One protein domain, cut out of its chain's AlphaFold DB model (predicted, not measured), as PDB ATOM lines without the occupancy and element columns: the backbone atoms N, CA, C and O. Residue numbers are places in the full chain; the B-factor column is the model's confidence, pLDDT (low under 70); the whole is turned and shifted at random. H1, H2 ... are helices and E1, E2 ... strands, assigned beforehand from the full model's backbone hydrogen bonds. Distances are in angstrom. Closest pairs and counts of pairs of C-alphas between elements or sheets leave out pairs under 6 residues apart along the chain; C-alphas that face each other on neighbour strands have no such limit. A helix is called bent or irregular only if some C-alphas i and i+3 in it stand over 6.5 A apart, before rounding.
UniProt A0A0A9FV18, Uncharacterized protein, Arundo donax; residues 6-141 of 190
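This is residues 6 to 141 of the 190 residues of an uncharacterized protein of Arundo donax (UniProt A0A0A9FV18). Picture a small, twisted sheet of four strands, E3 E4 E5 E6, with H1 and the first arm of a long bent helix, H3a, packed at its E3 and E4 part; beyond H1, the helix H4 and the small hairpin of E1 and E2 make one end. From the opposite end, residues 92 to 106 stick out as an arm made of the last part of H3b and a loop that folds back to E6. The printed part has 136 residues, in the order E1 E2 H1 E3 H2 E4 E5 H3 E6 H4, four named helices and six named strands; the class is mixed, helices and strands, with 68 residues in named elements. Both sheets, E3 E4 E5 E6 and E1 E2, are antiparallel. The whole is only just compact, close to loose, with a radius of gyration of the C-alphas of 16.7 A, and only just flat, spanning 54 by 40 by 22 A.

Find C-alpha 9 at (-11.787, -21.666, -19.871), where E1, residues 9 to 12, begins. After a tight link comes E2, residues 15 to 18, and directly after it H1, residues 19 to 26, 10.3 A long. Read on to E3, residues 30 to 33, then to H2, residues 51 to 54. E4, residues 57 to 61, is the longest strand at 13.5 A, and E5 is residues 64 to 66. Next look at C-alpha 73 at (-5.245, -24.920, -31.029), the start of H3, residues 73 to 97. By its hydrogen bonds H3 was assigned as one helix, but it is bent: C-alphas 85 and 88 are 7.4 A apart. Its arms are H3a, residues 73 to 85, 18.2 A long, and H3b, residues 88 to 97, 14.3 A long, at a steep tilt of 59 degrees. E6 is residues 109 to 111, and H4, residues 123 to 130, ends at C-alpha 130, (0.427, -14.217, -18.418).

Begin at the sheet E3 E4 E5 E6, only just strongly twisted, its C-alphas up to 4.3 A off the best plane; E3 and E6 are its edge strands. Between E3 and E4 look for N 30 and O 60, 2.8 A apart. The hairpin of E4 and E5 has N 66 and O 59 at 2.8 A, and E5 and E6 have N 65 and O 110 at 2.8 A. H1 is on this sheet but only grazes it, with residues 21 to 25. H3a also only grazes it, with residues 73 to 80; its closest C-alphas to E4 are those of Leu 57 and Ser 73, 6.8 A apart. H2 only grazes it too, with residues 52 to 53. H2 and H3a only just touch, with 3 pairs of C-alphas within 8 A; the closest are those of Leu 53 and Ser 73, 4.9 A apart. H1 and H3a touch, closest at the C-alphas of Val 24 and Leu 77, 6.1 A, at a steep tilt of 44 degrees, the same way. H1 and H4 touch at Ala 22 and Ala 126, whose C-alphas are 5.6 A apart, about perpendicular at 79 degrees. In the hairpin of E1 and E2, N 12 and O 15 are 2.8 A apart. H3b touches no helix and is not on the sheet E3 E4 E5 E6. In H1, H3a, H3b and H4 every O i to N i+4 pair is within hydrogen-bond range; H2 is too short for such a pair.

The two C-alphas farthest apart are those of Gln 14 and Asp 100, at 55.2 A. Without residues 92 to 106, which stand free, the body spans 41 by 41 by 22 A. The printed part has no cut. The long links are E3 to H2, H3 to E6 and E6 to H4. The mean pLDDT of the printed part is 79.2; look for values under 70 at residues 35 to 47, 96 to 106, 112 to 114 and 133 to 137.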
ATOM      1  N   ASN A   6     -14.033 -26.908 -22.118       71.19
ATOM      2  CA  ASN A   6     -14.322 -26.309 -20.812       71.19
ATOM      3  C   ASN A   6     -13.117 -26.311 -19.854       71.19
ATOM      4  O   ASN A   6     -13.042 -25.466 -18.967       71.19
ATOM      5  N   MET A   7     -12.154 -27.225 -20.026       81.88
ATOM      6  CA  MET A   7     -10.938 -27.282 -19.200       81.88
ATOM      7  C   MET A   7      -9.971 -26.127 -19.476       81.88
ATOM      8  O   MET A   7      -9.071 -25.879 -18.674       81.88
ATOM      9  N   TYR A   8     -10.121 -25.445 -20.612       86.56
ATOM     10  CA  TYR A   8      -9.263 -24.329 -20.998       86.56
ATOM     11  C   TYR A   8      -9.893 -22.970 -20.703       86.56
ATOM     12  O   TYR A   8      -9.227 -21.955 -20.904       86.56
ATOM     13  N   TRP A   9     -11.136 -22.922 -20.218       90.00
ATOM     14  CA  TRP A   9     -11.787 -21.666 -19.871       90.00
ATOM     15  C   TRP A   9     -11.258 -21.121 -18.543       90.00
ATOM     16  O   TRP A   9     -11.339 -21.772 -17.503       90.00
ATOM     17  N   PHE A  10     -10.734 -19.899 -18.574       89.38
ATOM     18  CA  PHE A  10     -10.380 -19.133 -17.387       89.38
ATOM     19  C   PHE A  10     -11.454 -18.080 -17.130       89.38
ATOM     20  O   PHE A  10     -11.695 -17.229 -17.985       89.38
ATOM     21  N   SER A  11     -12.071 -18.114 -15.950       89.06
ATOM     22  CA  SER A  11     -13.006 -17.093 -15.480       89.06
ATOM     23  C   SER A  11     -12.375 -16.230 -14.385       89.06
ATOM     24  O   SER A  11     -11.682 -16.726 -13.496       89.06
ATOM     25  N   TYR A  12     -12.621 -14.924 -14.449       86.06
ATOM     26  CA  TYR A  12     -12.224 -13.952 -13.436       86.06
ATOM     27  C   TYR A  12     -13.265 -12.832 -13.369       86.06
ATOM     28  O   TYR A  12     -13.498 -12.119 -14.353       86.06
ATOM     29  N   ASP A  13     -13.898 -12.699 -12.203       86.69
ATOM     30  CA  ASP A  13     -15.056 -11.838 -11.964       86.69
ATOM     31  C   ASP A  13     -16.164 -12.044 -13.015       86.69
ATOM     32  O   ASP A  13     -16.701 -13.141 -13.155       86.69
ATOM     33  N   GLN A  14     -16.509 -10.992 -13.763       83.06
ATOM     34  CA  GLN A  14     -17.538 -10.985 -14.812       83.06
ATOM     35  C   GLN A  14     -16.954 -11.225 -16.214       83.06
ATOM     36  O   GLN A  14     -17.587 -10.909 -17.219       83.06
ATOM     37  N   SER A  15     -15.717 -11.720 -16.303       83.88
ATOM     38  CA  SER A  15     -15.010 -11.911 -17.569       83.88
ATOM     39  C   SER A  15     -14.320 -13.270 -17.646       83.88
ATOM     40  O   SER A  15     -14.136 -13.956 -16.642       83.88
ATOM     41  N   GLY A  16     -13.926 -13.671 -18.851       86.44
ATOM     42  CA  GLY A  16     -13.150 -14.882 -19.054       86.44
ATOM     43  C   GLY A  16     -12.553 -14.971 -20.450       86.44
ATOM     44  O   GLY A  16     -12.789 -14.104 -21.298       86.44
ATOM     45  N   PHE A  17     -11.734 -15.992 -20.661       90.00
ATOM     46  CA  PHE A  17     -11.150 -16.318 -21.957       90.00
ATOM     47  C   PHE A  17     -10.715 -17.782 -22.010       90.00
ATOM     48  O   PHE A  17     -10.430 -18.405 -20.987       90.00
ATOM     49  N   ASP A  18     -10.556 -18.306 -23.222       91.25
ATOM     50  CA  ASP A  18      -9.828 -19.554 -23.435       91.25
ATOM     51  C   ASP A  18      -8.315 -19.323 -23.253       91.25
ATOM     52  O   ASP A  18      -7.707 -18.451 -23.887       91.25
ATOM     53  N   ILE A  19      -7.692 -20.103 -22.368       91.75
ATOM     54  CA  ILE A  19      -6.272 -19.999 -22.004       91.75
ATOM     55  C   ILE A  19      -5.361 -20.198 -23.220       91.75
ATOM     56  O   ILE A  19      -4.297 -19.576 -23.294       91.75
ATOM     57  N   ARG A  20      -5.744 -21.046 -24.182       91.75
ATOM     58  CA  ARG A  20      -4.941 -21.313 -25.382       91.75
ATOM     59  C   ARG A  20      -4.911 -20.078 -26.266       91.75
ATOM     60  O   ARG A  20      -3.829 -19.636 -26.651       91.75
ATOM     61  N   CYS A  21      -6.078 -19.483 -26.505       90.56
ATOM     62  CA  CYS A  21      -6.228 -18.242 -27.263       90.56
ATOM     63  C   CYS A  21      -5.446 -17.102 -26.620       90.56
ATOM     64  O   CYS A  21      -4.647 -16.441 -27.280       90.56
ATOM     65  N   ALA A  22      -5.622 -16.921 -25.310       91.69
ATOM     66  CA  ALA A  22      -4.941 -15.882 -24.556       91.69
ATOM     67  C   ALA A  22      -3.415 -16.024 -24.617       91.69
ATOM     68  O   ALA A  22      -2.718 -15.044 -24.872       91.69
ATOM     69  N   ARG A  23      -2.880 -17.239 -24.444       92.19
ATOM     70  CA  ARG A  23      -1.432 -17.481 -24.510       92.19
ATOM     71  C   ARG A  23      -0.866 -17.268 -25.907       92.19
ATOM     72  O   ARG A  23       0.155 -16.605 -26.032       92.19
ATOM     73  N   VAL A  24      -1.516 -17.786 -26.948       92.56
ATOM     74  CA  VAL A  24      -1.086 -17.560 -28.339       92.56
ATOM     75  C   VAL A  24      -1.088 -16.062 -28.663       92.56
ATOM     76  O   VAL A  24      -0.097 -15.556 -29.188       92.56
ATOM     77  N   HIS A  25      -2.127 -15.334 -28.242       90.12
ATOM     78  CA  HIS A  25      -2.217 -13.887 -28.426       90.12
ATOM     79  C   HIS A  25      -1.127 -13.111 -27.678       90.12
ATOM     80  O   HIS A  25      -0.484 -12.243 -28.264       90.12
ATOM     81  N   VAL A  26      -0.871 -13.433 -26.404       89.62
ATOM     82  CA  VAL A  26       0.212 -12.811 -25.615       89.62
ATOM     83  C   VAL A  26       1.576 -13.031 -26.273       89.62
ATOM     84  O   VAL A  26       2.424 -12.144 -26.246       89.62
ATOM     85  N   LEU A  27       1.766 -14.177 -26.929       89.88
ATOM     86  CA  LEU A  27       2.966 -14.510 -27.700       89.88
ATOM     87  C   LEU A  27       3.006 -13.833 -29.090       89.88
ATOM     88  O   LEU A  27       3.957 -14.020 -29.848       89.88
ATOM     89  N   GLY A  28       2.008 -13.015 -29.429       90.06
ATOM     90  CA  GLY A  28       1.921 -12.245 -30.671       90.06
ATOM     91  C   GLY A  28       1.311 -13.000 -31.851       90.06
ATOM     92  O   GLY A  28       1.399 -12.519 -32.976       90.06
ATOM     93  N   PHE A  29       0.711 -14.166 -31.620       92.19
ATOM     94  CA  PHE A  29       0.110 -14.991 -32.662       92.19
ATOM     95  C   PHE A  29      -1.420 -14.915 -32.656       92.19
ATOM     96  O   PHE A  29      -2.047 -14.564 -31.658       92.19
ATOM     97  N   ARG A  30      -2.031 -15.289 -33.780       91.88
ATOM     98  CA  ARG A  30      -3.482 -15.381 -33.982       91.88
ATOM     99  C   ARG A  30      -3.829 -16.707 -34.649       91.88
ATOM    100  O   ARG A  30      -3.016 -17.258 -35.393       91.88
ATOM    101  N   PHE A  31      -5.021 -17.226 -34.377       92.31
ATOM    102  CA  PHE A  31      -5.514 -18.431 -35.041       92.31
ATOM    103  C   PHE A  31      -6.277 -18.072 -36.308       92.31
ATOM    104  O   PHE A  31      -7.133 -17.189 -36.307       92.31
ATOM    105  N   HIS A  32      -5.993 -18.815 -37.369       90.38
ATOM    106  CA  HIS A  32      -6.696 -18.735 -38.639       90.38
ATOM    107  C   HIS A  32      -7.296 -20.091 -38.979       90.38
ATOM    108  O   HIS A  32      -6.688 -21.132 -38.724       90.38
ATOM    109  N   ILE A  33      -8.473 -20.087 -39.593       84.31
ATOM    110  CA  ILE A  33      -9.078 -21.320 -40.099       84.31
ATOM    111  C   ILE A  33      -8.241 -21.816 -41.280       84.31
ATOM    112  O   ILE A  33      -7.885 -21.042 -42.173       84.31
ATOM    113  N   SER A  34      -7.919 -23.111 -41.293       75.19
ATOM    114  CA  SER A  34      -7.314 -23.739 -42.467       75.19
ATOM    115  C   SER A  34      -8.388 -23.868 -43.550       75.19
ATOM    116  O   SER A  34      -9.236 -24.753 -43.473       75.19
ATOM    117  N   GLY A  35      -8.393 -22.966 -44.535       64.31
ATOM    118  CA  GLY A  35      -9.296 -23.062 -45.682       64.31
ATOM    119  C   GLY A  35      -8.968 -24.300 -46.520       64.31
ATOM    120  O   GLY A  35      -7.853 -24.420 -47.020       64.31
ATOM    121  N   GLY A  36      -9.918 -25.226 -46.647       45.97
ATOM    122  CA  GLY A  36      -9.939 -26.200 -47.742       45.97
ATOM    123  C   GLY A  36     -10.611 -25.579 -48.968       45.97
ATOM    124  O   GLY A  36     -11.391 -24.641 -48.813       45.97
ATOM    125  N   GLU A  37     -10.321 -26.105 -50.159       42.25
ATOM    126  CA  GLU A  37     -10.757 -25.628 -51.489       42.25
ATOM    127  C   GLU A  37     -12.277 -25.449 -51.704       42.25
ATOM    128  O   GLU A  37     -12.674 -25.046 -52.789       42.25
ATOM    129  N   ASP A  38     -13.129 -25.663 -50.699       42.69
ATOM    130  CA  ASP A  38     -14.581 -25.781 -50.880       42.69
ATOM    131  C   ASP A  38     -15.449 -24.963 -49.913       42.69
ATOM    132  O   ASP A  38     -16.642 -25.222 -49.796       42.69
ATOM    133  N   ASN A  39     -14.913 -23.950 -49.228       41.47
ATOM    134  CA  ASN A  39     -15.761 -23.070 -48.414       41.47
ATOM    135  C   ASN A  39     -15.602 -21.607 -48.810       41.47
ATOM    136  O   ASN A  39     -14.780 -20.854 -48.283       41.47
ATOM    137  N   THR A  40     -16.457 -21.217 -49.755       40.78
ATOM    138  CA  THR A  40     -16.989 -19.864 -49.887       40.78
ATOM    139  C   THR A  40     -17.212 -19.240 -48.512       40.78
ATOM    140  O   THR A  40     -17.766 -19.871 -47.618       40.78
ATOM    141  N   SER A  41     -16.745 -18.002 -48.392       49.03
ATOM    142  CA  SER A  41     -16.942 -17.037 -47.314       49.03
ATOM    143  C   SER A  41     -17.990 -17.363 -46.243       49.03
ATOM    144  O   SER A  41     -19.142 -17.647 -46.561       49.03
ATOM    145  N   MET A  42     -17.602 -17.040 -45.010       48.28
ATOM    146  CA  MET A  42     -18.373 -17.000 -43.764       48.28
ATOM    147  C   MET A  42     -18.199 -18.246 -42.897       48.28
ATOM    148  O   MET A  42     -18.647 -19.338 -43.227       48.28
ATOM    149  N   LEU A  43     -17.577 -18.035 -41.729       53.78
ATOM    150  CA  LEU A  43     -17.954 -18.765 -40.522       53.78
ATOM    151  C   LEU A  43     -19.491 -18.841 -40.519       53.78
ATOM    152  O   LEU A  43     -20.107 -17.771 -40.606       53.78
ATOM    153  N   PRO A  44     -20.123 -20.028 -40.501       50.09
ATOM    154  CA  PRO A  44     -21.566 -20.088 -40.321       50.09
ATOM    155  C   PRO A  44     -21.885 -19.275 -39.067       50.09
ATOM    156  O   PRO A  44     -21.258 -19.472 -38.030       50.09
ATOM    157  N   ALA A  45     -22.791 -18.305 -39.195       54.16
ATOM    158  CA  ALA A  45     -23.056 -17.269 -38.192       54.16
ATOM    159  C   ALA A  45     -23.520 -17.804 -36.816       54.16
ATOM    160  O   ALA A  45     -23.753 -17.015 -35.905       54.16
ATOM    161  N   GLU A  46     -23.641 -19.126 -36.684       53.06
ATOM    162  CA  GLU A  46     -24.213 -19.863 -35.560       53.06
ATOM    163  C   GLU A  46     -23.193 -20.772 -34.840       53.06
ATOM    164  O   GLU A  46     -23.492 -21.247 -33.748       53.06
ATOM    165  N   ASP A  47     -22.001 -21.026 -35.405       64.81
ATOM    166  CA  ASP A  47     -21.003 -21.879 -34.739       64.81
ATOM    167  C   ASP A  47     -20.213 -21.058 -33.707       64.81
ATOM    168  O   ASP A  47     -19.623 -20.024 -34.042       64.81
ATOM    169  N   ASP A  48     -20.145 -21.537 -32.459       78.75
ATOM    170  CA  ASP A  48     -19.300 -20.939 -31.421       78.75
ATOM    171  C   ASP A  48     -17.826 -20.936 -31.896       78.75
ATOM    172  O   ASP A  48     -17.260 -22.004 -32.167       78.75
ATOM    173  N   PRO A  49     -17.159 -19.764 -31.989       80.31
ATOM    174  CA  PRO A  49     -15.754 -19.659 -32.382       80.31
ATOM    175  C   PRO A  49     -14.809 -20.581 -31.596       80.31
ATOM    176  O   PRO A  49     -13.763 -20.976 -32.117       80.31
ATOM    177  N   ILE A  50     -15.162 -20.937 -30.357       83.69
ATOM    178  CA  ILE A  50     -14.391 -21.844 -29.501       83.69
ATOM    179  C   ILE A  50     -14.362 -23.268 -30.075       83.69
ATOM    180  O   ILE A  50     -13.330 -23.930 -29.984       83.69
ATOM    181  N   GLU A  51     -15.413 -23.737 -30.749       84.81
ATOM    182  CA  GLU A  51     -15.444 -25.089 -31.329       84.81
ATOM    183  C   GLU A  51     -14.389 -25.280 -32.427       84.81
ATOM    184  O   GLU A  51     -13.859 -26.377 -32.641       84.81
ATOM    185  N   PHE A  52     -14.011 -24.198 -33.113       85.88
ATOM    186  CA  PHE A  52     -12.944 -24.234 -34.111       85.88
ATOM    187  C   PHE A  52     -11.563 -24.464 -33.494       85.88
ATOM    188  O   PHE A  52     -10.652 -24.899 -34.199       85.88
ATOM    189  N   LEU A  53     -11.398 -24.268 -32.181       88.81
ATOM    190  CA  LEU A  53     -10.151 -24.562 -31.476       88.81
ATOM    191  C   LEU A  53      -9.810 -26.054 -31.466       88.81
ATOM    192  O   LEU A  53      -8.634 -26.391 -31.299       88.81
ATOM    193  N   GLY A  54     -10.798 -26.932 -31.659       88.06
ATOM    194  CA  GLY A  54     -10.609 -28.372 -31.834       88.06
ATOM    195  C   GLY A  54     -10.330 -28.807 -33.279       88.06
ATOM    196  O   GLY A  54      -9.920 -29.948 -33.493       88.06
ATOM    197  N   LYS A  55     -10.537 -27.920 -34.263       88.88
ATOM    198  CA  LYS A  55     -10.379 -28.193 -35.702       88.88
ATOM    199  C   LYS A  55      -8.966 -27.838 -36.178       88.88
ATOM    200  O   LYS A  55      -8.162 -27.294 -35.431       88.88
ATOM    201  N   GLN A  56      -8.656 -28.145 -37.435       90.75
ATOM    202  CA  GLN A  56      -7.375 -27.785 -38.042       90.75
ATOM    203  C   GLN A  56      -7.238 -26.267 -38.231       90.75
ATOM    204  O   GLN A  56      -8.123 -25.614 -38.787       90.75
ATOM    205  N   LEU A  57      -6.105 -25.714 -37.799       91.62
ATOM    206  CA  LEU A  57      -5.859 -24.270 -37.740       91.62
ATOM    207  C   LEU A  57      -4.502 -23.905 -38.334       91.62
ATOM    208  O   LEU A  57      -3.596 -24.727 -38.397       91.62
ATOM    209  N   ARG A  58      -4.339 -22.641 -38.702       93.31
ATOM    210  CA  ARG A  58      -3.059 -22.018 -39.050       93.31
ATOM    211  C   ARG A  58      -2.725 -20.932 -38.032       93.31
ATOM    212  O   ARG A  58      -3.606 -20.428 -37.333       93.31
ATOM    213  N   LEU A  59      -1.446 -20.583 -37.948       94.12
ATOM    214  CA  LEU A  59      -0.963 -19.499 -37.095       94.12
ATOM    215  C   LEU A  59      -0.642 -18.279 -37.945       94.12
ATOM    216  O   LEU A  59       0.051 -18.394 -38.951       94.12
ATOM    217  N   GLY A  60      -1.114 -17.119 -37.509       92.31
ATOM    218  CA  GLY A  60      -0.742 -15.831 -38.072       92.31
ATOM    219  C   GLY A  60      -0.010 -14.958 -37.065       92.31
ATOM    220  O   GLY A  60      -0.132 -15.157 -35.856       92.31
ATOM    221  N   ARG A  61       0.757 -13.995 -37.567       91.00
ATOM    222  CA  ARG A  61       1.434 -12.944 -36.799       91.00
ATOM    223  C   ARG A  61       1.475 -11.683 -37.656       91.00
ATOM    224  O   ARG A  61       2.003 -11.714 -38.758       91.00
ATOM    225  N   GLY A  62       0.928 -10.575 -37.158       86.38
ATOM    226  CA  GLY A  62       0.718  -9.388 -37.994       86.38
ATOM    227  C   GLY A  62      -0.192  -9.712 -39.183       86.38
ATOM    228  O   GLY A  62      -1.225 -10.354 -39.001       86.38
ATOM    229  N   ASP A  63       0.224  -9.323 -40.388       86.31
ATOM    230  CA  ASP A  63      -0.522  -9.562 -41.633       86.31
ATOM    231  C   ASP A  63      -0.129 -10.866 -42.343       86.31
ATOM    232  O   ASP A  63      -0.521 -11.099 -43.486       86.31
ATOM    233  N   GLU A  64       0.655 -11.709 -41.675       90.19
ATOM    234  CA  GLU A  64       1.280 -12.910 -42.217       90.19
ATOM    235  C   GLU A  64       0.683 -14.180 -41.597       90.19
ATOM    236  O   GLU A  64       0.508 -14.263 -40.383       90.19
ATOM    237  N   ILE A  65       0.402 -15.194 -42.422       91.06
ATOM    238  CA  ILE A  65      -0.114 -16.511 -42.027       91.06
ATOM    239  C   ILE A  65       0.883 -17.587 -42.435       91.06
ATOM    240  O   ILE A  65       1.206 -17.723 -43.610       91.06
ATOM    241  N   PHE A  66       1.293 -18.412 -41.482       92.38
ATOM    242  CA  PHE A  66       2.136 -19.575 -41.717       92.38
ATOM    243  C   PHE A  66       1.361 -20.684 -42.441       92.38
ATOM    244  O   PHE A  66       0.293 -21.093 -41.984       92.38
ATOM    245  N   GLU A  67       1.902 -21.202 -43.548       89.25
ATOM    246  CA  GLU A  67       1.246 -22.228 -44.380       89.25
ATOM    247  C   GLU A  67       0.887 -23.501 -43.605       89.25
ATOM    248  O   GLU A  67      -0.133 -24.134 -43.885       89.25
ATOM    249  N   LYS A  68       1.716 -23.896 -42.628       90.44
ATOM    250  CA  LYS A  68       1.513 -25.153 -41.908       90.44
ATOM    251  C   LYS A  68       0.167 -25.157 -41.193       90.44
ATOM    252  O   LYS A  68      -0.105 -24.330 -40.322       90.44
ATOM    253  N   THR A  69      -0.606 -26.193 -41.484       92.75
ATOM    254  CA  THR A  69      -1.807 -26.531 -40.735       92.75
ATOM    255  C   THR A  69      -1.444 -27.348 -39.491       92.75
ATOM    256  O   THR A  69      -0.783 -28.386 -39.561       92.75
ATOM    257  N   PHE A  70      -1.889 -26.871 -38.337       93.75
ATOM    258  CA  PHE A  70      -1.815 -27.533 -37.044       93.75
ATOM    259  C   PHE A  70      -3.088 -28.335 -36.797       93.75
ATOM    260  O   PHE A  70      -4.172 -27.972 -37.250       93.75
ATOM    261  N   SER A  71      -2.964 -29.422 -36.037       92.69
ATOM    262  CA  SER A  71      -4.081 -30.342 -35.786       92.69
ATOM    263  C   SER A  71      -5.229 -29.686 -35.018       92.69
ATOM    264  O   SER A  71      -6.379 -30.039 -35.248       92.69
ATOM    265  N   ASN A  72      -4.895 -28.785 -34.091       92.69
ATOM    266  CA  ASN A  72      -5.810 -27.995 -33.273       92.69
ATOM    267  C   ASN A  72      -5.050 -26.869 -32.554       92.69
ATOM    268  O   ASN A  72      -3.820 -26.765 -32.647       92.69
ATOM    269  N   SER A  73      -5.784 -26.039 -31.814       92.50
ATOM    270  CA  SER A  73      -5.245 -24.920 -31.029       92.50
ATOM    271  C   SER A  73      -4.196 -25.346 -29.997       92.50
ATOM    272  O   SER A  73      -3.234 -24.615 -29.762       92.50
ATOM    273  N   LEU A  74      -4.344 -26.536 -29.400       93.56
ATOM    274  CA  LEU A  74      -3.406 -27.053 -28.406       93.56
ATOM    275  C   LEU A  74      -2.072 -27.428 -29.053       93.56
ATOM    276  O   LEU A  74      -1.026 -27.023 -28.555       93.56
ATOM    277  N   HIS A  75      -2.105 -28.155 -30.172       94.31
ATOM    278  CA  HIS A  75      -0.904 -28.491 -30.937       94.31
ATOM    279  C   HIS A  75      -0.178 -27.212 -31.381       94.31
ATOM    280  O   HIS A  75       1.023 -27.066 -31.155       94.31
ATOM    281  N   ALA A  76      -0.910 -26.239 -31.925       95.31
ATOM    282  CA  ALA A  76      -0.337 -24.953 -32.305       95.31
ATOM    283  C   ALA A  76       0.315 -24.225 -31.113       95.31
ATOM    284  O   ALA A  76       1.460 -23.787 -31.212       95.31
ATOM    285  N   LEU A  77      -0.362 -24.154 -29.959       95.25
ATOM    286  CA  LEU A  77       0.194 -23.548 -28.747       95.25
ATOM    287  C   LEU A  77       1.469 -24.259 -28.270       95.25
ATOM    288  O   LEU A  77       2.431 -23.583 -27.910       95.25
ATOM    289  N   GLN A  78       1.500 -25.594 -28.279       95.12
ATOM    290  CA  GLN A  78       2.680 -26.372 -27.881       95.12
ATOM    291  C   GLN A  78       3.900 -26.029 -28.742       95.12
ATOM    292  O   GLN A  78       4.996 -25.854 -28.211       95.12
ATOM    293  N   VAL A  79       3.705 -25.880 -30.055       95.81
ATOM    294  CA  VAL A  79       4.773 -25.492 -30.984       95.81
ATOM    295  C   VAL A  79       5.234 -24.055 -30.729       95.81
ATOM    296  O   VAL A  79       6.436 -23.810 -30.666       95.81
ATOM    297  N   VAL A  80       4.311 -23.110 -30.512       95.00
ATOM    298  CA  VAL A  80       4.665 -21.716 -30.184       95.00
ATOM    299  C   VAL A  80       5.468 -21.642 -28.883       95.00
ATOM    300  O   VAL A  80       6.497 -20.972 -28.824       95.00
ATOM    301  N   GLN A  81       5.049 -22.361 -27.844       93.62
ATOM    302  CA  GLN A  81       5.775 -22.409 -26.573       93.62
ATOM    303  C   GLN A  81       7.162 -23.040 -26.731       93.62
ATOM    304  O   GLN A  81       8.134 -22.535 -26.171       93.62
ATOM    305  N   PHE A  82       7.272 -24.106 -27.524       94.06
ATOM    306  CA  PHE A  82       8.557 -24.724 -27.833       94.06
ATOM    307  C   PHE A  82       9.483 -23.776 -28.600       94.06
ATOM    308  O   PHE A  82      10.665 -23.698 -28.274       94.06
ATOM    309  N   TYR A  83       8.956 -23.014 -29.563       92.75
ATOM    310  CA  TYR A  83       9.716 -21.982 -30.264       92.75
ATOM    311  C   TYR A  83      10.307 -20.971 -29.279       92.75
ATOM    312  O   TYR A  83      11.516 -20.776 -29.276       92.75
ATOM    313  N   TYR A  84       9.502 -20.395 -28.381       90.69
ATOM    314  CA  TYR A  84      10.017 -19.434 -27.399       90.69
ATOM    315  C   TYR A  84      10.995 -20.048 -26.394       90.69
ATOM    316  O   TYR A  84      11.916 -19.364 -25.951       90.69
ATOM    317  N   TRP A  85      10.845 -21.335 -26.072       89.81
ATOM    318  CA  TRP A  85      11.831 -22.060 -25.272       89.81
ATOM    319  C   TRP A  85      13.167 -22.225 -26.011       89.81
ATOM    320  O   TRP A  85      14.225 -22.086 -25.399       89.81
ATOM    321  N   LYS A  86      13.135 -22.512 -27.316       89.62
ATOM    322  CA  LYS A  86      14.330 -22.789 -28.130       89.62
ATOM    323  C   LYS A  86      14.925 -21.587 -28.837       89.62
ATOM    324  O   LYS A  86      16.046 -21.670 -29.322       89.62
ATOM    325  N   ALA A  87      14.229 -20.467 -28.868       84.75
ATOM    326  CA  ALA A  87      14.674 -19.295 -29.589       84.75
ATOM    327  C   ALA A  87      16.032 -18.720 -29.139       84.75
ATOM    328  O   ALA A  87      16.773 -18.294 -30.021       84.75
ATOM    329  N   PRO A  88      16.446 -18.759 -27.853       84.06
ATOM    330  CA  PRO A  88      17.822 -18.410 -27.490       84.06
ATOM    331  C   PRO A  88      18.870 -19.301 -28.180       84.06
ATOM    332  O   PRO A  88      19.875 -18.795 -28.677       84.06
ATOM    333  N   ASP A  89      18.611 -20.612 -28.275       85.88
ATOM    334  CA  ASP A  89      19.487 -21.571 -28.963       85.88
ATOM    335  C   ASP A  89      19.519 -21.297 -30.480       85.88
ATOM    336  O   ASP A  89      20.560 -21.435 -31.123       85.88
ATOM    337  N   LEU A  90      18.376 -20.913 -31.062       81.94
ATOM    338  CA  LEU A  90      18.247 -20.580 -32.487       81.94
ATOM    339  C   LEU A  90      18.960 -19.267 -32.839       81.94
ATOM    340  O   LEU A  90      19.687 -19.221 -33.830       81.94
ATOM    341  N   ALA A  91      18.820 -18.238 -31.999       79.75
ATOM    342  CA  ALA A  91      19.505 -16.959 -32.162       79.75
ATOM    343  C   ALA A  91      21.032 -17.132 -32.104       79.75
ATOM    344  O   ALA A  91      21.740 -16.648 -32.986       79.75
ATOM    345  N   LEU A  92      21.532 -17.910 -31.136       80.62
ATOM    346  CA  LEU A  92      22.958 -18.229 -31.030       80.62
ATOM    347  C   LEU A  92      23.479 -18.952 -32.281       80.62
ATOM    348  O   LEU A  92      24.574 -18.659 -32.762       80.62
ATOM    349  N   ARG A  93      22.695 -19.888 -32.833       77.00
ATOM    350  CA  ARG A  93      23.051 -20.572 -34.084       77.00
ATOM    351  C   ARG A  93      23.130 -19.599 -35.251       77.00
ATOM    352  O   ARG A  93      24.089 -19.698 -36.001       77.00
ATOM    353  N   ARG A  94      22.186 -18.656 -35.379       72.25
ATOM    354  CA  ARG A  94      22.204 -17.629 -36.436       72.25
ATOM    355  C   ARG A  94      23.462 -16.767 -36.376       72.25
ATOM    356  O   ARG A  94      24.071 -16.527 -37.412       72.25
ATOM    357  N   GLU A  95      23.863 -16.318 -35.188       71.12
ATOM    358  CA  GLU A  95      25.091 -15.528 -35.020       71.12
ATOM    359  C   GLU A  95      26.341 -16.310 -35.457       71.12
ATOM    360  O   GLU A  95      27.265 -15.734 -36.027       71.12
ATOM    361  N   GLN A  96      26.350 -17.630 -35.247       69.38
ATOM    362  CA  GLN A  96      27.447 -18.513 -35.651       69.38
ATOM    363  C   GLN A  96      27.421 -18.853 -37.150       69.38
ATOM    364  O   GLN A  96      28.477 -18.923 -37.774       69.38
ATOM    365  N   THR A  97      26.240 -19.053 -37.747       62.56
ATOM    366  CA  THR A  97      26.085 -19.389 -39.174       62.56
ATOM    367  C   THR A  97      26.039 -18.182 -40.101       62.56
ATOM    368  O   THR A  97      26.175 -18.371 -41.301       62.56
ATOM    369  N   ALA A  98      25.938 -16.945 -39.607       57.25
ATOM    370  CA  ALA A  98      26.061 -15.744 -40.446       57.25
ATOM    371  C   ALA A  98      27.412 -15.652 -41.201       57.25
ATOM    372  O   ALA A  98      27.551 -14.842 -42.116       57.25
ATOM    373  N   ILE A  99      28.391 -16.488 -40.837       53.06
ATOM    374  CA  ILE A  99      29.696 -16.619 -41.495       53.06
ATOM    375  C   ILE A  99      29.658 -17.599 -42.686       53.06
ATOM    376  O   ILE A  99      30.441 -17.427 -43.617       53.06
ATOM    377  N   ASP A 100      28.716 -18.550 -42.729       46.69
ATOM    378  CA  ASP A 100      28.598 -19.549 -43.800       46.69
ATOM    379  C   ASP A 100      27.201 -19.513 -44.436       46.69
ATOM    380  O   ASP A 100      26.186 -19.835 -43.819       46.69
ATOM    381  N   SER A 101      27.159 -19.120 -45.711       50.88
ATOM    382  CA  SER A 101      25.950 -18.991 -46.534       50.88
ATOM    383  C   SER A 101      25.282 -20.355 -46.775       50.88
ATOM    384  O   SER A 101      25.471 -21.001 -47.803       50.88
ATOM    385  N   GLY A 102      24.519 -20.823 -45.788       49.31
ATOM    386  CA  GLY A 102      23.647 -21.988 -45.889       49.31
ATOM    387  C   GLY A 102      22.254 -21.598 -46.378       49.31
ATOM    388  O   GLY A 102      21.713 -20.568 -45.982       49.31
ATOM    389  N   THR A 103      21.672 -22.437 -47.239       47.81
ATOM    390  CA  THR A 103      20.336 -22.288 -47.830       47.81
ATOM    391  C   THR A 103      19.291 -21.921 -46.773       47.81
ATOM    392  O   THR A 103      18.934 -22.736 -45.922       47.81
ATOM    393  N   VAL A 104      18.797 -20.683 -46.827       53.78
ATOM    394  CA  VAL A 104      17.755 -20.192 -45.924       53.78
ATOM    395  C   VAL A 104      16.456 -20.917 -46.265       53.78
ATOM    396  O   VAL A 104      15.960 -20.839 -47.389       53.78
ATOM    397  N   TYR A 105      15.902 -21.653 -45.303       59.19
ATOM    398  CA  TYR A 105      14.560 -22.202 -45.446       59.19
ATOM    399  C   TYR A 105      13.569 -21.038 -45.423       59.19
ATOM    400  O   TYR A 105      13.398 -20.382 -44.394       59.19
ATOM    401  N   HIS A 106      12.942 -20.765 -46.566       62.00
ATOM    402  CA  HIS A 106      11.918 -19.737 -46.679       62.00
ATOM    403  C   HIS A 106      10.553 -20.358 -46.373       62.00
ATOM    404  O   HIS A 106      10.044 -21.149 -47.170       62.00
ATOM    405  N   PRO A 107       9.959 -20.052 -45.213       70.62
ATOM    406  CA  PRO A 107       8.619 -20.515 -44.901       70.62
ATOM    407  C   PRO A 107       7.629 -19.904 -45.888       70.62
ATOM    408  O   PRO A 107       7.740 -18.732 -46.248       70.62
ATOM    409  N   ILE A 108       6.641 -20.693 -46.308       77.06
ATOM    410  CA  ILE A 108       5.540 -20.159 -47.103       77.06
ATOM    411  C   ILE A 108       4.616 -19.408 -46.149       77.06
ATOM    412  O   ILE A 108       4.114 -19.965 -45.165       77.06
ATOM    413  N   VAL A 109       4.450 -18.123 -46.433       75.56
ATOM    414  CA  VAL A 109       3.642 -17.197 -45.656       75.56
ATOM    415  C   VAL A 109       2.666 -16.507 -46.600       75.56
ATOM    416  O   VAL A 109       3.048 -16.059 -47.679       75.56
ATOM    417  N   HIS A 110       1.402 -16.427 -46.193       80.69
ATOM    418  CA  HIS A 110       0.340 -15.760 -46.947       80.69
ATOM    419  C   HIS A 110      -0.104 -14.484 -46.257       80.69
ATOM    420  O   HIS A 110      -0.089 -14.409 -45.030       80.69
ATOM    421  N   HIS A 111      -0.588 -13.513 -47.027       71.75
ATOM    422  CA  HIS A 111      -1.256 -12.354 -46.443       71.75
ATOM    423  C   HIS A 111      -2.644 -12.709 -45.909       71.75
ATOM    424  O   HIS A 111      -3.409 -13.433 -46.557       71.75
ATOM    425  N   SER A 112      -2.981 -12.174 -44.737       67.44
ATOM    426  CA  SER A 112      -4.275 -12.413 -44.105       67.44
ATOM    427  C   SER A 112      -5.429 -11.850 -44.959       67.44
ATOM    428  O   SER A 112      -5.429 -10.699 -45.386       67.44
ATOM    429  N   ARG A 113      -6.431 -12.689 -45.262       63.50
ATOM    430  CA  ARG A 113      -7.646 -12.313 -46.022       63.50
ATOM    431  C   ARG A 113      -8.923 -12.552 -45.207       63.50
ATOM    432  O   ARG A 113      -9.865 -13.166 -45.692       63.50
ATOM    433  N   GLY A 114      -8.941 -12.112 -43.948       65.00
ATOM    434  CA  GLY A 114     -10.139 -12.209 -43.100       65.00
ATOM    435  C   GLY A 114     -10.478 -13.624 -42.614       65.00
ATOM    436  O   GLY A 114     -11.636 -13.917 -42.346       65.00
ATOM    437  N   THR A 115      -9.480 -14.507 -42.503       75.88
ATOM    438  CA  THR A 115      -9.629 -15.881 -41.975       75.88
ATOM    439  C   THR A 115      -9.320 -15.999 -40.479       75.88
ATOM    440  O   THR A 115      -9.251 -17.112 -39.954       75.88
ATOM    441  N   GLU A 116      -9.063 -14.871 -39.809       84.25
ATOM    442  CA  GLU A 116      -8.805 -14.833 -38.369       84.25
ATOM    443  C   GLU A 116     -10.059 -15.250 -37.599       84.25
ATOM    444  O   GLU A 116     -11.168 -14.811 -37.901       84.25
ATOM    445  N   LEU A 117      -9.875 -16.100 -36.592       83.31
ATOM    446  CA  LEU A 117     -10.956 -16.529 -35.715       83.31
ATOM    447  C   LEU A 117     -11.309 -15.426 -34.704       83.31
ATOM    448  O   LEU A 117     -10.433 -15.020 -33.935       83.31
ATOM    449  N   PRO A 118     -12.578 -14.976 -34.640       82.88
ATOM    450  CA  PRO A 118     -13.024 -13.949 -33.699       82.88
ATOM    451  C   PRO A 118     -13.218 -14.552 -32.299       82.88
ATOM    452  O   PRO A 118     -14.335 -14.756 -31.830       82.88
ATOM    453  N   LEU A 119     -12.113 -14.893 -31.640       82.75
ATOM    454  CA  LEU A 119     -12.131 -15.597 -30.359       82.75
ATOM    455  C   LEU A 119     -12.372 -14.627 -29.194       82.75
ATOM    456  O   LEU A 119     -11.695 -13.598 -29.113       82.75
ATOM    457  N   PRO A 120     -13.267 -14.960 -28.244       76.62
ATOM    458  CA  PRO A 120     -13.476 -14.145 -27.056       76.62
ATOM    459  C   PRO A 120     -12.216 -14.181 -26.183       76.62
ATOM    460  O   PRO A 120     -11.876 -15.194 -25.568       76.62
ATOM    461  N   CYS A 121     -11.492 -13.063 -26.141       81.69
ATOM    462  CA  CYS A 121     -10.287 -12.925 -25.338       81.69
ATOM    463  C   CYS A 121     -10.234 -11.537 -24.698       81.69
ATOM    464  O   CYS A 121     -10.052 -10.528 -25.379       81.69
ATOM    465  N   ASN A 122     -10.354 -11.471 -23.369       86.62
ATOM    466  CA  ASN A 122     -10.033 -10.248 -22.639       86.62
ATOM    467  C   ASN A 122      -8.507 -10.058 -22.636       86.62
ATOM    468  O   ASN A 122      -7.810 -10.552 -21.749       86.62
ATOM    469  N   HIS A 123      -7.986  -9.358 -23.645       83.94
ATOM    470  CA  HIS A 123      -6.547  -9.181 -23.844       83.94
ATOM    471  C   HIS A 123      -5.852  -8.478 -22.670       83.94
ATOM    472  O   HIS A 123      -4.730  -8.844 -22.329       83.94
ATOM    473  N   ALA A 124      -6.512  -7.516 -22.018       86.81
ATOM    474  CA  ALA A 124      -5.945  -6.816 -20.867       86.81
ATOM    475  C   ALA A 124      -5.779  -7.761 -19.666       86.81
ATOM    476  O   ALA A 124      -4.717  -7.805 -19.037       86.81
ATOM    477  N   LEU A 125      -6.800  -8.574 -19.387       88.44
ATOM    478  CA  LEU A 125      -6.726  -9.598 -18.347       88.44
ATOM    479  C   LEU A 125      -5.684 -10.668 -18.699       88.44
ATOM    480  O   LEU A 125      -4.865 -11.022 -17.858       88.44
ATOM    481  N   ALA A 126      -5.655 -11.137 -19.949       87.69
ATOM    482  CA  ALA A 126      -4.673 -12.112 -20.421       87.69
ATOM    483  C   ALA A 126      -3.229 -11.615 -20.248       87.69
ATOM    484  O   ALA A 126      -2.388 -12.356 -19.745       87.69
ATOM    485  N   GLN A 127      -2.943 -10.358 -20.603       87.94
ATOM    486  CA  GLN A 127      -1.628  -9.744 -20.389       87.94
ATOM    487  C   GLN A 127      -1.295  -9.577 -18.904       87.94
ATOM    488  O   GLN A 127      -0.141  -9.729 -18.519       87.94
ATOM    489  N   THR A 128      -2.288  -9.289 -18.061       88.75
ATOM    490  CA  THR A 128      -2.085  -9.192 -16.609       88.75
ATOM    491  C   THR A 128      -1.727 -10.555 -16.010       88.75
ATOM    492  O   THR A 128      -0.810 -10.649 -15.199       88.75
ATOM    493  N   ILE A 129      -2.414 -11.619 -16.436       88.19
ATOM    494  CA  ILE A 129      -2.229 -12.981 -15.915       88.19
ATOM    495  C   ILE A 129      -0.961 -13.647 -16.464       88.19
ATOM    496  O   ILE A 129      -0.216 -14.270 -15.710       88.19
ATOM    497  N   PHE A 130      -0.708 -13.548 -17.770       88.06
ATOM    498  CA  PHE A 130       0.427 -14.217 -18.418       88.06
ATOM    499  C   PHE A 130       1.665 -13.327 -18.567       88.06
ATOM    500  O   PHE A 130       2.722 -13.815 -18.967       88.06
ATOM    501  N   GLY A 131       1.553 -12.043 -18.226       84.19
ATOM    502  CA  GLY A 131       2.591 -11.044 -18.436       84.19
ATOM    503  C   GLY A 131       2.645 -10.528 -19.877       84.19
ATOM    504  O   GLY A 131       2.021 -11.061 -20.797       84.19
ATOM    505  N   SER A 132       3.428  -9.466 -20.081       71.50
ATOM    506  CA  SER A 132       3.752  -8.973 -21.420       71.50
ATOM    507  C   SER A 132       4.970  -9.708 -21.975       71.50
ATOM    508  O   SER A 132       6.055  -9.671 -21.392       71.50
ATOM    509  N   TYR A 133       4.806 -10.323 -23.144       65.81
ATOM    510  CA  TYR A 133       5.902 -10.961 -23.875       65.81
ATOM    511  C   TYR A 133       6.772  -9.968 -24.666       65.81
ATOM    512  O   TYR A 133       7.695 -10.374 -25.369       65.81
ATOM    513  N   ASN A 134       6.561  -8.657 -24.491       57.59
ATOM    514  CA  ASN A 134       7.419  -7.613 -25.066       57.59
ATOM    515  C   ASN A 134       8.856  -7.629 -24.497       57.59
ATOM    516  O   ASN A 134       9.711  -6.893 -24.973       57.59
ATOM    517  N   ASN A 135       9.135  -8.473 -23.496       49.59
ATOM    518  CA  ASN A 135      10.456  -8.643 -22.881       49.59
ATOM    519  C   ASN A 135      11.355  -9.682 -23.562       49.59
ATOM    520  O   ASN A 135      12.449  -9.975 -23.068       49.59
ATOM    521  N   VAL A 136      10.924 -10.270 -24.675       56.50
ATOM    522  CA  VAL A 136      11.746 -11.251 -25.374       56.50
ATOM    523  C   VAL A 136      12.800 -10.543 -26.222       56.50
ATOM    524  O   VAL A 136      12.494  -9.905 -27.221       56.50
ATOM    525  N   LYS A 137      14.064 -10.668 -25.801       62.25
ATOM    526  CA  LYS A 137      15.252  -9.995 -26.365       62.25
ATOM    527  C   LYS A 137      15.612 -10.370 -27.812       62.25
ATOM    528  O   LYS A 137      16.644  -9.913 -28.294       62.25
ATOM    529  N   PHE A 138      14.833 -11.209 -28.490       71.94
ATOM    530  CA  PHE A 138      15.143 -11.671 -29.842       71.94
ATOM    531  C   PHE A 138      14.036 -11.303 -30.828       71.94
ATOM    532  O   PHE A 138      12.846 -11.343 -30.507       71.94
ATOM    533  N   ALA A 139      14.446 -10.943 -32.044       81.81
ATOM    534  CA  ALA A 139      13.536 -10.666 -33.143       81.81
ATOM    535  C   ALA A 139      12.874 -11.967 -33.613       81.81
ATOM    536  O   ALA A 139      13.530 -12.998 -33.748       81.81
ATOM    537  N   PHE A 140      11.562 -11.921 -33.841       86.50
ATOM    538  CA  PHE A 140      10.840 -13.046 -34.418       86.50
ATOM    539  C   PHE A 140      11.130 -13.153 -35.918       86.50
ATOM    540  O   PHE A 140      10.986 -12.162 -36.630       86.50
ATOM    541  N   GLU A 141      11.432 -14.360 -36.394       87.12
ATOM    542  CA  GLU A 141      11.499 -14.675 -37.820       87.12
ATOM    543  C   GLU A 141      10.755 -15.980 -38.119       87.12
ATOM    544  O   GLU A 141      10.898 -16.982 -37.414       87.12
TER     545      GLU A 141